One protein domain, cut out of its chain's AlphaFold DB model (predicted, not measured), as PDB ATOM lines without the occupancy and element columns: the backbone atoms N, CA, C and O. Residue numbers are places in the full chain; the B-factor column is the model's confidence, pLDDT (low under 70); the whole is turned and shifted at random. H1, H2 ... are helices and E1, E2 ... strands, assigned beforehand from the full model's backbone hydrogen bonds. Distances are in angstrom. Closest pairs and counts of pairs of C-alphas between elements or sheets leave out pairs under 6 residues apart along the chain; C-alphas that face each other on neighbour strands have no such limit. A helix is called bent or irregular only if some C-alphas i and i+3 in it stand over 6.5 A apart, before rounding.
ATOM      1  N   GLU A  92      53.298  -2.338 295.667       78.00
ATOM      2  CA  GLU A  92      53.718  -3.217 296.752       78.00
ATOM      3  C   GLU A  92      55.223  -3.454 296.717       78.00
ATOM      4  O   GLU A  92      55.795  -3.680 295.651       78.00
ATOM      5  N   PHE A  93      55.863  -3.456 297.885       81.38
ATOM      6  CA  PHE A  93      57.297  -3.695 298.012       81.38
ATOM      7  C   PHE A  93      57.577  -5.035 298.689       81.38
ATOM      8  O   PHE A  93      57.079  -5.311 299.779       81.38
ATOM      9  N   ALA A  94      58.437  -5.836 298.067       82.50
ATOM     10  CA  ALA A  94      59.009  -7.044 298.638       82.50
ATOM     11  C   ALA A  94      60.508  -6.832 298.865       82.50
ATOM     12  O   ALA A  94      61.253  -6.532 297.927       82.50
ATOM     13  N   GLN A  95      60.952  -6.990 300.111       81.62
ATOM     14  CA  GLN A  95      62.374  -6.959 300.438       81.62
ATOM     15  C   GLN A  95      63.006  -8.307 300.081       81.62
ATOM     16  O   GLN A  95      62.511  -9.367 300.466       81.62
ATOM     17  N   GLY A  96      64.067  -8.249 299.288       76.62
ATOM     18  CA  GLY A  96      64.863  -9.387 298.860       76.62
ATOM     19  C   GLY A  96      66.046  -9.654 299.789       76.62
ATOM     20  O   GLY A  96      66.184  -9.012 300.831       76.62
ATOM     21  N   PRO A  97      66.906 -10.616 299.419       77.06
ATOM     22  CA  PRO A  97      68.121 -10.892 300.169       77.06
ATOM     23  C   PRO A  97      69.098  -9.711 300.102       77.06
ATOM     24  O   PRO A  97      69.135  -8.956 299.124       77.06
ATOM     25  N   GLU A  98      69.921  -9.594 301.139       81.50
ATOM     26  CA  GLU A  98      71.120  -8.764 301.100       81.50
ATOM     27  C   GLU A  98      72.131  -9.411 300.149       81.50
ATOM     28  O   GLU A  98      72.419 -10.607 300.246       81.50
ATOM     29  N   LEU A  99      72.647  -8.628 299.205       76.62
ATOM     30  CA  LEU A  99      73.649  -9.093 298.247       76.62
ATOM     31  C   LEU A  99      75.057  -9.004 298.825       76.62
ATOM     32  O   LEU A  99      75.889  -9.879 298.591       76.62
ATOM     33  N   LYS A 100      75.321  -7.920 299.553       76.25
ATOM     34  CA  LYS A 100      76.630  -7.530 300.074       76.25
ATOM     35  C   LYS A 100      76.423  -6.484 301.158       76.25
ATOM     36  O   LYS A 100      75.423  -5.790 301.093       76.25
ATOM     37  N   TYR A 101      77.369  -6.358 302.087       75.62
ATOM     38  CA  TYR A 101      77.348  -5.432 303.228       75.62
ATOM     39  C   TYR A 101      76.607  -4.108 302.968       75.62
ATOM     40  O   TYR A 101      77.177  -3.172 302.412       75.62
ATOM     41  N   GLY A 102      75.350  -4.034 303.410       75.12
ATOM     42  CA  GLY A 102      74.519  -2.830 303.308       75.12
ATOM     43  C   GLY A 102      73.860  -2.598 301.947       75.12
ATOM     44  O   GLY A 102      73.290  -1.536 301.748       75.12
ATOM     45  N   VAL A 103      73.899  -3.554 301.018       80.44
ATOM     46  CA  VAL A 103      73.204  -3.527 299.722       80.44
ATOM     47  C   VAL A 103      72.101  -4.580 299.710       80.44
ATOM     48  O   VAL A 103      72.353  -5.782 299.578       80.44
ATOM     49  N   SER A 104      70.858  -4.119 299.801       83.50
ATOM     50  CA  SER A 104      69.657  -4.957 299.793       83.50
ATOM     51  C   SER A 104      68.905  -4.840 298.477       83.50
ATOM     52  O   SER A 104      68.784  -3.751 297.914       83.50
ATOM     53  N   LEU A 105      68.341  -5.948 297.992       83.44
ATOM     54  CA  LEU A 105      67.406  -5.894 296.869       83.44
ATOM     55  C   LEU A 105      65.996  -5.581 297.353       83.44
ATOM     56  O   LEU A 105      65.537  -6.108 298.364       83.44
ATOM     57  N   VAL A 106      65.271  -4.776 296.588       84.69
ATOM     58  CA  VAL A 106      63.847  -4.520 296.799       84.69
ATOM     59  C   VAL A 106      63.133  -4.603 295.465       84.69
ATOM     60  O   VAL A 106      63.561  -3.990 294.489       84.69
ATOM     61  N   VAL A 107      62.025  -5.337 295.424       87.12
ATOM     62  CA  VAL A 107      61.149  -5.388 294.254       87.12
ATOM     63  C   VAL A 107      59.871  -4.625 294.541       87.12
ATOM     64  O   VAL A 107      59.175  -4.922 295.504       87.12
ATOM     65  N   GLY A 108      59.552  -3.654 293.692       86.62
ATOM     66  CA  GLY A 108      58.250  -2.997 293.663       86.62
ATOM     67  C   GLY A 108      57.384  -3.611 292.583       86.62
ATOM     68  O   GLY A 108      57.842  -3.723 291.448       86.62
ATOM     69  N   THR A 109      56.149  -3.986 292.896       85.19
ATOM     70  CA  THR A 109      55.201  -4.543 291.927       85.19
ATOM     71  C   THR A 109      53.933  -3.713 291.867       85.19
ATOM     72  O   THR A 109      53.371  -3.338 292.889       85.19
ATOM     73  N   ILE A 110      53.489  -3.453 290.643       84.06
ATOM     74  CA  ILE A 110      52.214  -2.829 290.325       84.06
ATOM     75  C   ILE A 110      51.271  -3.932 289.852       84.06
ATOM     76  O   ILE A 110      51.543  -4.611 288.854       84.06
ATOM     77  N   TYR A 111      50.158  -4.078 290.560       79.69
ATOM     78  CA  TYR A 111      49.052  -4.960 290.199       79.69
ATOM     79  C   TYR A 111      47.881  -4.146 289.644       79.69
ATOM     80  O   TYR A 111      47.740  -2.962 289.943       79.69
ATOM     81  N   GLN A 112      47.032  -4.784 288.838       77.81
ATOM     82  CA  GLN A 112      45.732  -4.224 288.454       77.81
ATOM     83  C   GLN A 112      44.795  -4.158 289.661       77.81
ATOM     84  O   GLN A 112      44.021  -3.214 289.786       77.81
ATOM     85  N   ASP A 113      44.887  -5.148 290.547       74.81
ATOM     86  CA  ASP A 113      44.248  -5.153 291.857       74.81
ATOM     87  C   ASP A 113      45.291  -5.541 292.907       74.81
ATOM     88  O   ASP A 113      45.701  -6.702 293.000       74.81
ATOM     89  N   ALA A 114      45.744  -4.557 293.681       70.12
ATOM     90  CA  ALA A 114      46.739  -4.778 294.721       70.12
ATOM     91  C   ALA A 114      46.185  -5.542 295.923       70.12
ATOM     92  O   ALA A 114      46.899  -6.352 296.499       70.12
ATOM     93  N   VAL A 115      44.899  -5.381 296.260       74.50
ATOM     94  CA  VAL A 115      44.294  -6.078 297.409       74.50
ATOM     95  C   VAL A 115      44.329  -7.589 297.197       74.50
ATOM     96  O   VAL A 115      44.559  -8.350 298.137       74.50
ATOM     97  N   THR A 116      44.103  -8.031 295.960       77.81
ATOM     98  CA  THR A 116      44.150  -9.452 295.591       77.81
ATOM     99  C   THR A 116      45.477  -9.886 294.969       77.81
ATOM    100  O   THR A 116      45.612 -11.061 294.623       77.81
ATOM    101  N   GLN A 117      46.445  -8.971 294.830       77.06
ATOM    102  CA  GLN A 117      47.725  -9.179 294.138       77.06
ATOM    103  C   GLN A 117      47.542  -9.827 292.755       77.06
ATOM    104  O   GLN A 117      48.269 -10.746 292.363       77.06
ATOM    105  N   SER A 118      46.523  -9.380 292.014       77.38
ATOM    106  CA  SER A 118      46.119  -9.991 290.748       77.38
ATOM    107  C   SER A 118      46.309  -9.056 289.553       77.38
ATOM    108  O   SER A 118      46.257  -7.830 289.655       77.38
ATOM    109  N   GLY A 119      46.591  -9.664 288.395       76.44
ATOM    110  CA  GLY A 119      46.869  -8.942 287.153       76.44
ATOM    111  C   GLY A 119      48.143  -8.106 287.243       76.44
ATOM    112  O   GLY A 119      48.072  -6.883 287.284       76.44
ATOM    113  N   LEU A 120      49.315  -8.747 287.274       81.06
ATOM    114  CA  LEU A 120      50.595  -8.033 287.276       81.06
ATOM    115  C   LEU A 120      50.685  -7.089 286.072       81.06
ATOM    116  O   LEU A 120      50.511  -7.507 284.928       81.06
ATOM    117  N   VAL A 121      50.967  -5.818 286.340       83.81
ATOM    118  CA  VAL A 121      51.185  -4.792 285.315       83.81
ATOM    119  C   VAL A 121      52.676  -4.669 285.032       83.81
ATOM    120  O   VAL A 121      53.108  -4.717 283.878       83.81
ATOM    121  N   ARG A 122      53.470  -4.505 286.095       83.88
ATOM    122  CA  ARG A 122      54.924  -4.358 286.020       83.88
ATOM    123  C   ARG A 122      55.563  -4.547 287.391       83.88
ATOM    124  O   ARG A 122      54.999  -4.112 288.390       83.88
ATOM    125  N   SER A 123      56.774  -5.088 287.420       86.50
ATOM    126  CA  SER A 123      57.651  -5.082 288.589       86.50
ATOM    127  C   SER A 123      58.985  -4.405 288.280       86.50
ATOM    128  O   SER A 123      59.463  -4.414 287.145       86.50
ATOM    129  N   PHE A 124      59.612  -3.847 289.306       88.50
ATOM    130  CA  PHE A 124      60.904  -3.170 289.254       88.50
ATOM    131  C   PHE A 124      61.791  -3.742 290.350       88.50
ATOM    132  O   PHE A 124      61.349  -3.821 291.489       88.50
ATOM    133  N   CYS A 125      63.022  -4.122 290.024       86.75
ATOM    134  CA  CYS A 125      64.016  -4.551 291.001       86.75
ATOM    135  C   CYS A 125      65.050  -3.442 291.197       86.75
ATOM    136  O   CYS A 125      65.674  -2.988 290.231       86.75
ATOM    137  N   TRP A 126      65.224  -3.020 292.445       86.69
ATOM    138  CA  TRP A 126      66.191  -2.017 292.866       86.69
ATOM    139  C   TRP A 126      67.216  -2.620 293.813       86.69
ATOM    140  O   TRP A 126      66.861  -3.415 294.680       86.69
ATOM    141  N   ALA A 127      68.461  -2.182 293.685       84.06
ATOM    142  CA  ALA A 127      69.471  -2.322 294.720       84.06
ATOM    143  C   ALA A 127      69.462  -1.052 295.579       84.06
ATOM    144  O   ALA A 127      69.450   0.062 295.046       84.06
ATOM    145  N   ILE A 128      69.419  -1.229 296.894       82.75
ATOM    146  CA  ILE A 128      69.353  -0.153 297.880       82.75
ATOM    147  C   ILE A 128      70.574  -0.238 298.780       82.75
ATOM    148  O   ILE A 128      70.835  -1.302 299.331       82.75
ATOM    149  N   VAL A 129      71.280   0.882 298.946       79.44
ATOM    150  CA  VAL A 129      72.390   0.984 299.902       79.44
ATOM    151  C   VAL A 129      71.876   1.561 301.223       79.44
ATOM    152  O   VAL A 129      71.508   2.735 301.281       79.44
ATOM    153  N   ASP A 130      71.870   0.764 302.286       69.44
ATOM    154  CA  ASP A 130      71.563   1.207 303.647       69.44
ATOM    155  C   ASP A 130      72.692   2.125 304.141       69.44
ATOM    156  O   ASP A 130      73.681   1.690 304.732       69.44
ATOM    157  N   SER A 131      72.563   3.427 303.870       57.53
ATOM    158  CA  SER A 131      73.580   4.440 304.197       57.53
ATOM    159  C   SER A 131      73.140   5.438 305.281       57.53
ATOM    160  O   SER A 131      73.789   6.458 305.513       57.53
ATOM    161  N   GLY A 132      72.065   5.131 306.016       52.94
ATOM    162  CA  GLY A 132      71.704   5.814 307.265       52.94
ATOM    163  C   GLY A 132      71.114   7.221 307.115       52.94
ATOM    164  O   GLY A 132      71.037   7.948 308.106       52.94
ATOM    165  N   GLY A 133      70.666   7.622 305.920       47.78
ATOM    166  CA  GLY A 133      69.970   8.909 305.770       47.78
ATOM    167  C   GLY A 133      69.361   9.211 304.402       47.78
ATOM    168  O   GLY A 133      68.353   9.910 304.337       47.78
ATOM    169  N   LEU A 134      69.927   8.680 303.318       52.81
ATOM    170  CA  LEU A 134      69.350   8.737 301.975       52.81
ATOM    171  C   LEU A 134      69.616   7.391 301.322       52.81
ATOM    172  O   LEU A 134      70.721   7.179 300.842       52.81
ATOM    173  N   ASP A 135      68.634   6.496 301.335       61.12
ATOM    174  CA  ASP A 135      68.750   5.170 300.727       61.12
ATOM    175  C   ASP A 135      68.863   5.330 299.202       61.12
ATOM    176  O   ASP A 135      67.843   5.561 298.532       61.12
ATOM    177  N   PRO A 136      70.074   5.274 298.617       65.12
ATOM    178  CA  PRO A 136      70.249   5.435 297.190       65.12
ATOM    179  C   PRO A 136      69.682   4.186 296.527       65.12
ATOM    180  O   PRO A 136      70.052   3.064 296.877       65.12
ATOM    181  N   ARG A 137      68.759   4.382 295.585       74.00
ATOM    182  CA  ARG A 137      68.120   3.290 294.849       74.00
ATOM    183  C   ARG A 137      68.646   3.276 293.431       74.00
ATOM    184  O   ARG A 137      68.484   4.255 292.707       74.00
ATOM    185  N   VAL A 138      69.202   2.147 293.028       79.44
ATOM    186  CA  VAL A 138      69.661   1.915 291.661       79.44
ATOM    187  C   VAL A 138      68.762   0.863 291.027       79.44
ATOM    188  O   VAL A 138      68.567  -0.217 291.581       79.44
ATOM    189  N   GLY A 139      68.169   1.187 289.878       82.62
ATOM    190  CA  GLY A 139      67.326   0.251 289.135       82.62
ATOM    191  C   GLY A 139      68.173  -0.794 288.419       82.62
ATOM    192  O   GLY A 139      69.001  -0.434 287.594       82.62
ATOM    193  N   VAL A 140      67.932  -2.075 288.700       83.88
ATOM    194  CA  VAL A 140      68.713  -3.195 288.145       83.88
ATOM    195  C   VAL A 140      67.968  -3.867 286.992       83.88
ATOM    196  O   VAL A 140      68.545  -4.177 285.952       83.88
ATOM    197  N   ALA A 141      66.663  -4.090 287.152       86.50
ATOM    198  CA  ALA A 141      65.834  -4.722 286.131       86.50
ATOM    199  C   ALA A 141      64.358  -4.376 286.285       86.50
ATOM    200  O   ALA A 141      63.892  -3.951 287.343       86.50
ATOM    201  N   THR A 142      63.604  -4.629 285.222       89.00
ATOM    202  CA  THR A 142      62.142  -4.564 285.218       89.00
ATOM    203  C   THR A 142      61.556  -5.861 284.689       89.00
ATOM    204  O   THR A 142      62.178  -6.525 283.863       89.00
ATOM    205  N   ARG A 143      60.359  -6.210 285.156       85.94
ATOM    206  CA  ARG A 143      59.567  -7.336 284.662       85.94
ATOM    207  C   ARG A 143      58.208  -6.829 284.209       85.94
ATOM    208  O   ARG A 143      57.558  -6.096 284.951       85.94
ATOM    209  N   ASP A 144      57.783  -7.169 283.004       84.56
ATOM    210  CA  ASP A 144      56.472  -6.753 282.500       84.56
ATOM    211  C   ASP A 144      55.338  -7.723 282.880       84.56
ATOM    212  O   ASP A 144      55.569  -8.780 283.468       84.56
ATOM    213  N   ALA A 145      54.105  -7.362 282.513       83.19
ATOM    214  CA  ALA A 145      52.896  -8.172 282.687       83.19
ATOM    215  C   ALA A 145      52.973  -9.582 282.076       83.19
ATOM    216  O   ALA A 145      52.248 -10.477 282.504       83.19
ATOM    217  N   THR A 146      53.826  -9.786 281.068       82.38
ATOM    218  CA  THR A 146      54.020 -11.083 280.403       82.38
ATOM    219  C   THR A 146      55.098 -11.934 281.070       82.38
ATOM    220  O   THR A 146      55.263 -13.101 280.721       82.38
ATOM    221  N   GLY A 147      55.805 -11.364 282.049       82.75
ATOM    222  CA  GLY A 147      56.909 -11.988 282.760       82.75
ATOM    223  C   GLY A 147      58.280 -11.702 282.151       82.75
ATOM    224  O   GLY A 147      59.273 -12.145 282.721       82.75
ATOM    225  N   ALA A 148      58.369 -10.948 281.050       84.12
ATOM    226  CA  ALA A 148      59.638 -10.675 280.388       84.12
ATOM    227  C   ALA A 148      60.505  -9.733 281.233       84.12
ATOM    228  O   ALA A 148      60.062  -8.656 281.641       84.12
ATOM    229  N   ILE A 149      61.752 -10.144 281.479       86.50
ATOM    230  CA  ILE A 149      62.726  -9.385 282.268       86.50
ATOM    231  C   ILE A 149      63.611  -8.560 281.334       86.50
ATOM    232  O   ILE A 149      64.263  -9.091 280.437       86.50
ATOM    233  N   THR A 150      63.660  -7.253 281.577       85.50
ATOM    234  CA  THR A 150      64.584  -6.323 280.923       85.50
ATOM    235  C   THR A 150      65.593  -5.828 281.949       85.50
ATOM    236  O   THR A 150      65.220  -5.151 282.910       85.50
ATOM    237  N   VAL A 151      66.863  -6.173 281.741       85.50
ATOM    238  CA  VAL A 151      67.989  -5.658 282.529       85.50
ATOM    239  C   VAL A 151      68.222  -4.199 282.157       85.50
ATOM    240  O   VAL A 151      68.190  -3.848 280.978       85.50
ATOM    241  N   LEU A 152      68.415  -3.351 283.163       83.00
ATOM    242  CA  LEU A 152      68.748  -1.949 282.963       83.00
ATOM    243  C   LEU A 152      70.269  -1.809 282.879       83.00
ATOM    244  O   LEU A 152      70.991  -2.388 283.690       83.00
ATOM    245  N   ASP A 153      70.749  -1.039 281.903       76.81
ATOM    246  CA  ASP A 153      72.167  -0.699 281.823       76.81
ATOM    247  C   ASP A 153      72.528   0.216 282.995       76.81
ATOM    248  O   ASP A 153      72.028   1.337 283.109       76.81
ATOM    249  N   LEU A 154      73.397  -0.284 283.872       78.06
ATOM    250  CA  LEU A 154      73.933   0.467 284.999       78.06
ATOM    251  C   LEU A 154      75.084   1.348 284.518       78.06
ATOM    252  O   LEU A 154      75.984   0.877 283.820       78.06
ATOM    253  N   SER A 155      75.071   2.625 284.899       77.62
ATOM    254  CA  SER A 155      76.201   3.511 284.621       77.62
ATOM    255  C   SER A 155      77.387   3.198 285.538       77.62
ATOM    256  O   SER A 155      77.216   2.638 286.622       77.62
ATOM    257  N   ASP A 156      78.595   3.626 285.160       77.25
ATOM    258  CA  ASP A 156      79.783   3.497 286.022       77.25
ATOM    259  C   ASP A 156      79.575   4.155 287.401       77.25
ATOM    260  O   ASP A 156      80.092   3.681 288.410       77.25
ATOM    261  N   THR A 157      78.774   5.225 287.456       77.12
ATOM    262  CA  THR A 157      78.390   5.902 288.703       77.12
ATOM    263  C   THR A 157      77.499   5.020 289.573       77.12
ATOM    264  O   THR A 157      77.685   4.984 290.786       77.12
ATOM    265  N   ASP A 158      76.555   4.296 288.971       76.44
ATOM    266  CA  ASP A 158      75.652   3.393 289.688       76.44
ATOM    267  C   ASP A 158      76.412   2.187 290.247       76.44
ATOM    268  O   ASP A 158      76.217   1.803 291.398       76.44
ATOM    269  N   LEU A 159      77.332   1.629 289.457       76.56
ATOM    270  CA  LEU A 159      78.207   0.538 289.893       76.56
ATOM    271  C   LEU A 159      79.124   0.974 291.038       76.56
ATOM    272  O   LEU A 159      79.284   0.240 292.011       76.56
ATOM    273  N   ALA A 160      79.688   2.182 290.952       79.00
ATOM    274  CA  ALA A 160      80.506   2.748 292.018       79.00
ATOM    275  C   ALA A 160      79.695   3.018 293.294       79.00
ATOM    276  O   ALA A 160      80.199   2.793 294.388       79.00
ATOM    277  N   LEU A 161      78.444   3.470 293.162       77.06
ATOM    278  CA  LEU A 161      77.552   3.737 294.291       77.06
ATOM    279  C   LEU A 161      77.142   2.458 295.025       77.06
ATOM    280  O   LEU A 161      77.045   2.462 296.248       77.06
ATOM    281  N   LEU A 162      76.894   1.379 294.281       74.25
ATOM    282  CA  LEU A 162      76.561   0.075 294.855       74.25
ATOM    283  C   LEU A 162      77.802  -0.731 295.274       74.25
ATOM    284  O   LEU A 162      77.655  -1.789 295.879       74.25
ATOM    285  N   GLU A 163      79.003  -0.268 294.918       78.00
ATOM    286  CA  GLU A 163      80.261  -1.010 295.056       78.00
ATOM    287  C   GLU A 163      80.176  -2.441 294.480       78.00
ATOM    288  O   GLU A 163      80.713  -3.395 295.059       78.00
ATOM    289  N   LEU A 164      79.478  -2.590 293.344       72.19
ATOM    290  CA  LEU A 164      79.266  -3.876 292.674       72.19
ATOM    291  C   LEU A 164      80.173  -4.046 291.459       72.19
ATOM    292  O   LEU A 164      80.339  -3.134 290.646       72.19
ATOM    293  N   ASP A 165      80.697  -5.255 291.289       75.31
ATOM    294  CA  ASP A 165      81.297  -5.700 290.038       75.31
ATOM    295  C   ASP A 165      80.257  -6.300 289.067       75.31
ATOM    296  O   ASP A 165      79.101  -6.569 289.408       75.31
ATOM    297  N   ALA A 166      80.661  -6.519 287.812       68.88
ATOM    298  CA  ALA A 166      79.772  -7.051 286.777       68.88
ATOM    299  C   ALA A 166      79.222  -8.461 287.097       68.88
ATOM    300  O   ALA A 166      78.127  -8.815 286.653       68.88
ATOM    301  N   GLY A 167      79.961  -9.271 287.863       69.88
ATOM    302  CA  GLY A 167      79.507 -10.580 288.331       69.88
ATOM    303  C   GLY A 167      78.445 -10.452 289.421       69.88
ATOM    304  O   GLY A 167      77.429 -11.145 289.379       69.88
ATOM    305  N   GLU A 168      78.621  -9.511 290.342       74.69
ATOM    306  CA  GLU A 168      77.673  -9.212 291.415       74.69
ATOM    307  C   GLU A 168      76.349  -8.645 290.870       74.69
ATOM    308  O   GLU A 168      75.283  -9.028 291.350       74.69
ATOM    309  N   VAL A 169      76.374  -7.843 289.797       70.75
ATOM    310  CA  VAL A 169      75.152  -7.397 289.091       70.75
ATOM    311  C   VAL A 169      74.372  -8.583 288.518       70.75
ATOM    312  O   VAL A 169      73.146  -8.646 288.624       70.75
ATOM    313  N   SER A 170      75.064  -9.571 287.946       74.31
ATOM    314  CA  SER A 170      74.403 -10.771 287.420       74.31
ATOM    315  C   SER A 170      73.780 -11.635 288.527       74.31
ATOM    316  O   SER A 170      72.679 -12.163 288.358       74.31
ATOM    317  N   ALA A 171      74.430 -11.715 289.692       73.75
ATOM    318  CA  ALA A 171      73.887 -12.384 290.872       73.75
ATOM    319  C   ALA A 171      72.691 -11.619 291.467       73.75
ATOM    320  O   ALA A 171      71.713 -12.244 291.889       73.75
ATOM    321  N   ALA A 172      72.730 -10.283 291.438       74.50
ATOM    322  CA  ALA A 172      71.630  -9.417 291.852       74.50
ATOM    323  C   ALA A 172      70.365  -9.684 291.028       74.50
ATOM    324  O   ALA A 172      69.291  -9.904 291.585       74.50
ATOM    325  N   LEU A 173      70.510  -9.757 289.704       75.62
ATOM    326  CA  LEU A 173      69.414 -10.055 288.780       75.62
ATOM    327  C   LEU A 173      68.751 -11.407 289.058       75.62
ATOM    328  O   LEU A 173      67.523 -11.506 289.052       75.62
ATOM    329  N   ALA A 174      69.555 -12.436 289.334       79.50
ATOM    330  CA  ALA A 174      69.056 -13.770 289.659       79.50
ATOM    331  C   ALA A 174      68.361 -13.838 291.033       79.50
ATOM    332  O   ALA A 174      67.553 -14.736 291.267       79.50
ATOM    333  N   SER A 175      68.670 -12.896 291.927       83.62
ATOM    334  CA  SER A 175      68.197 -12.879 293.317       83.62
ATOM    335  C   SER A 175      67.009 -11.943 293.551       83.62
ATOM    336  O   SER A 175      66.490 -11.886 294.666       83.62
ATOM    337  N   CYS A 176      66.561 -11.208 292.526       85.06
ATOM    338  CA  CYS A 176      65.390 -10.340 292.621       85.06
ATOM    339  C   CYS A 176      64.144 -11.166 293.019       85.06
ATOM    340  O   CYS A 176      63.795 -12.118 292.311       85.06
TER     341      CYS A 176
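AT A GLANCE: This is residues 92 to 176 of the 183 residues of an uncharacterized protein of Roseovarius nubinhibens (strain ATCC BAA-591 / DSM 15170 / ISM) (UniProt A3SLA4). A single sheet of five strands, strongly twisted and bent into a trough, curls round helix H2, which lies in its hollow. The shorter helix H1 sits towards one end of the longest axis, by the end of E3 and the start of E4, and the turn between E2 and E3 lies at the other end. The 85 printed residues hold five named strands and then two named helices, E1 E2 E3 E4 E5 H1 H2; the class is mixed, and the sheet runs E1, E2, E3, E4, E5, all antiparallel. The whole is compact, with a radius of gyration of the C-alphas of 13.2 A and spans of 37 by 27 by 18 A.

HOW THE PARTS SIT: E1, residues 92 to 100, and E2, residues 103 to 113, form a hairpin, antiparallel at 161 degrees; N 94 and O 107 are 2.8 A apart, within hydrogen-bond range. E2 and E3, residues 118 to 129, form the next hairpin, at 162 degrees, with N 108 and O 124 at 2.8 A. E3 and E4, residues 137 to 144, form a hairpin at 158 degrees, with N 125 and O 141 at 2.8 A. E4 and E5, residues 149 to 151, form a hairpin at 149 degrees, with N 142 and O 150 at 2.9 A. These five strands are a meander, each the antiparallel neighbour of the one before; E1 and E5 are its edge strands and are apart. H1, residues 156 to 162, is on the sheet at a height of 9.8 A, with C-alphas 129 and 162 of E3 and H1 closest at 6.6 A. H2, residues 166 to 175, is on the sheet, which curls round it: its closest C-alphas to E1 are Leu 99 and Ala 172, 6.7 A, and to E4 Val 140 and Leu 173, 6.9 A. The two helices on one face make two layers with the sheet, and they are near each other, with 5 pairs of C-alphas within 10 A. In H1 and H2 every O i to N i+4 pair is within hydrogen-bond range.

IN THESE COORDINATES: E1 begins at C-alpha 92, (53.718, -3.217, 296.752), spans 23.5 A and bends by 51 degrees at residue 97. E2 spans 30.0 A and E3 29.9 A, E3 bending by 71 degrees at residue 121. E4 spans 19.7 A, bending by 62 degrees at residue 140, and E5 6.5 A. H1 spans 10.0 A; H2 spans 14.5 A and ends at C-alpha 175, (68.197, -12.879, 293.317).

THE WHOLE: The two C-alphas farthest apart are those of Thr 116 and Asp 156, 39.1 A. The printed part has no cut and no long link. Mean pLDDT of the printed part is 78.1; residues 130 to 136 and 166 to 167 are under 70.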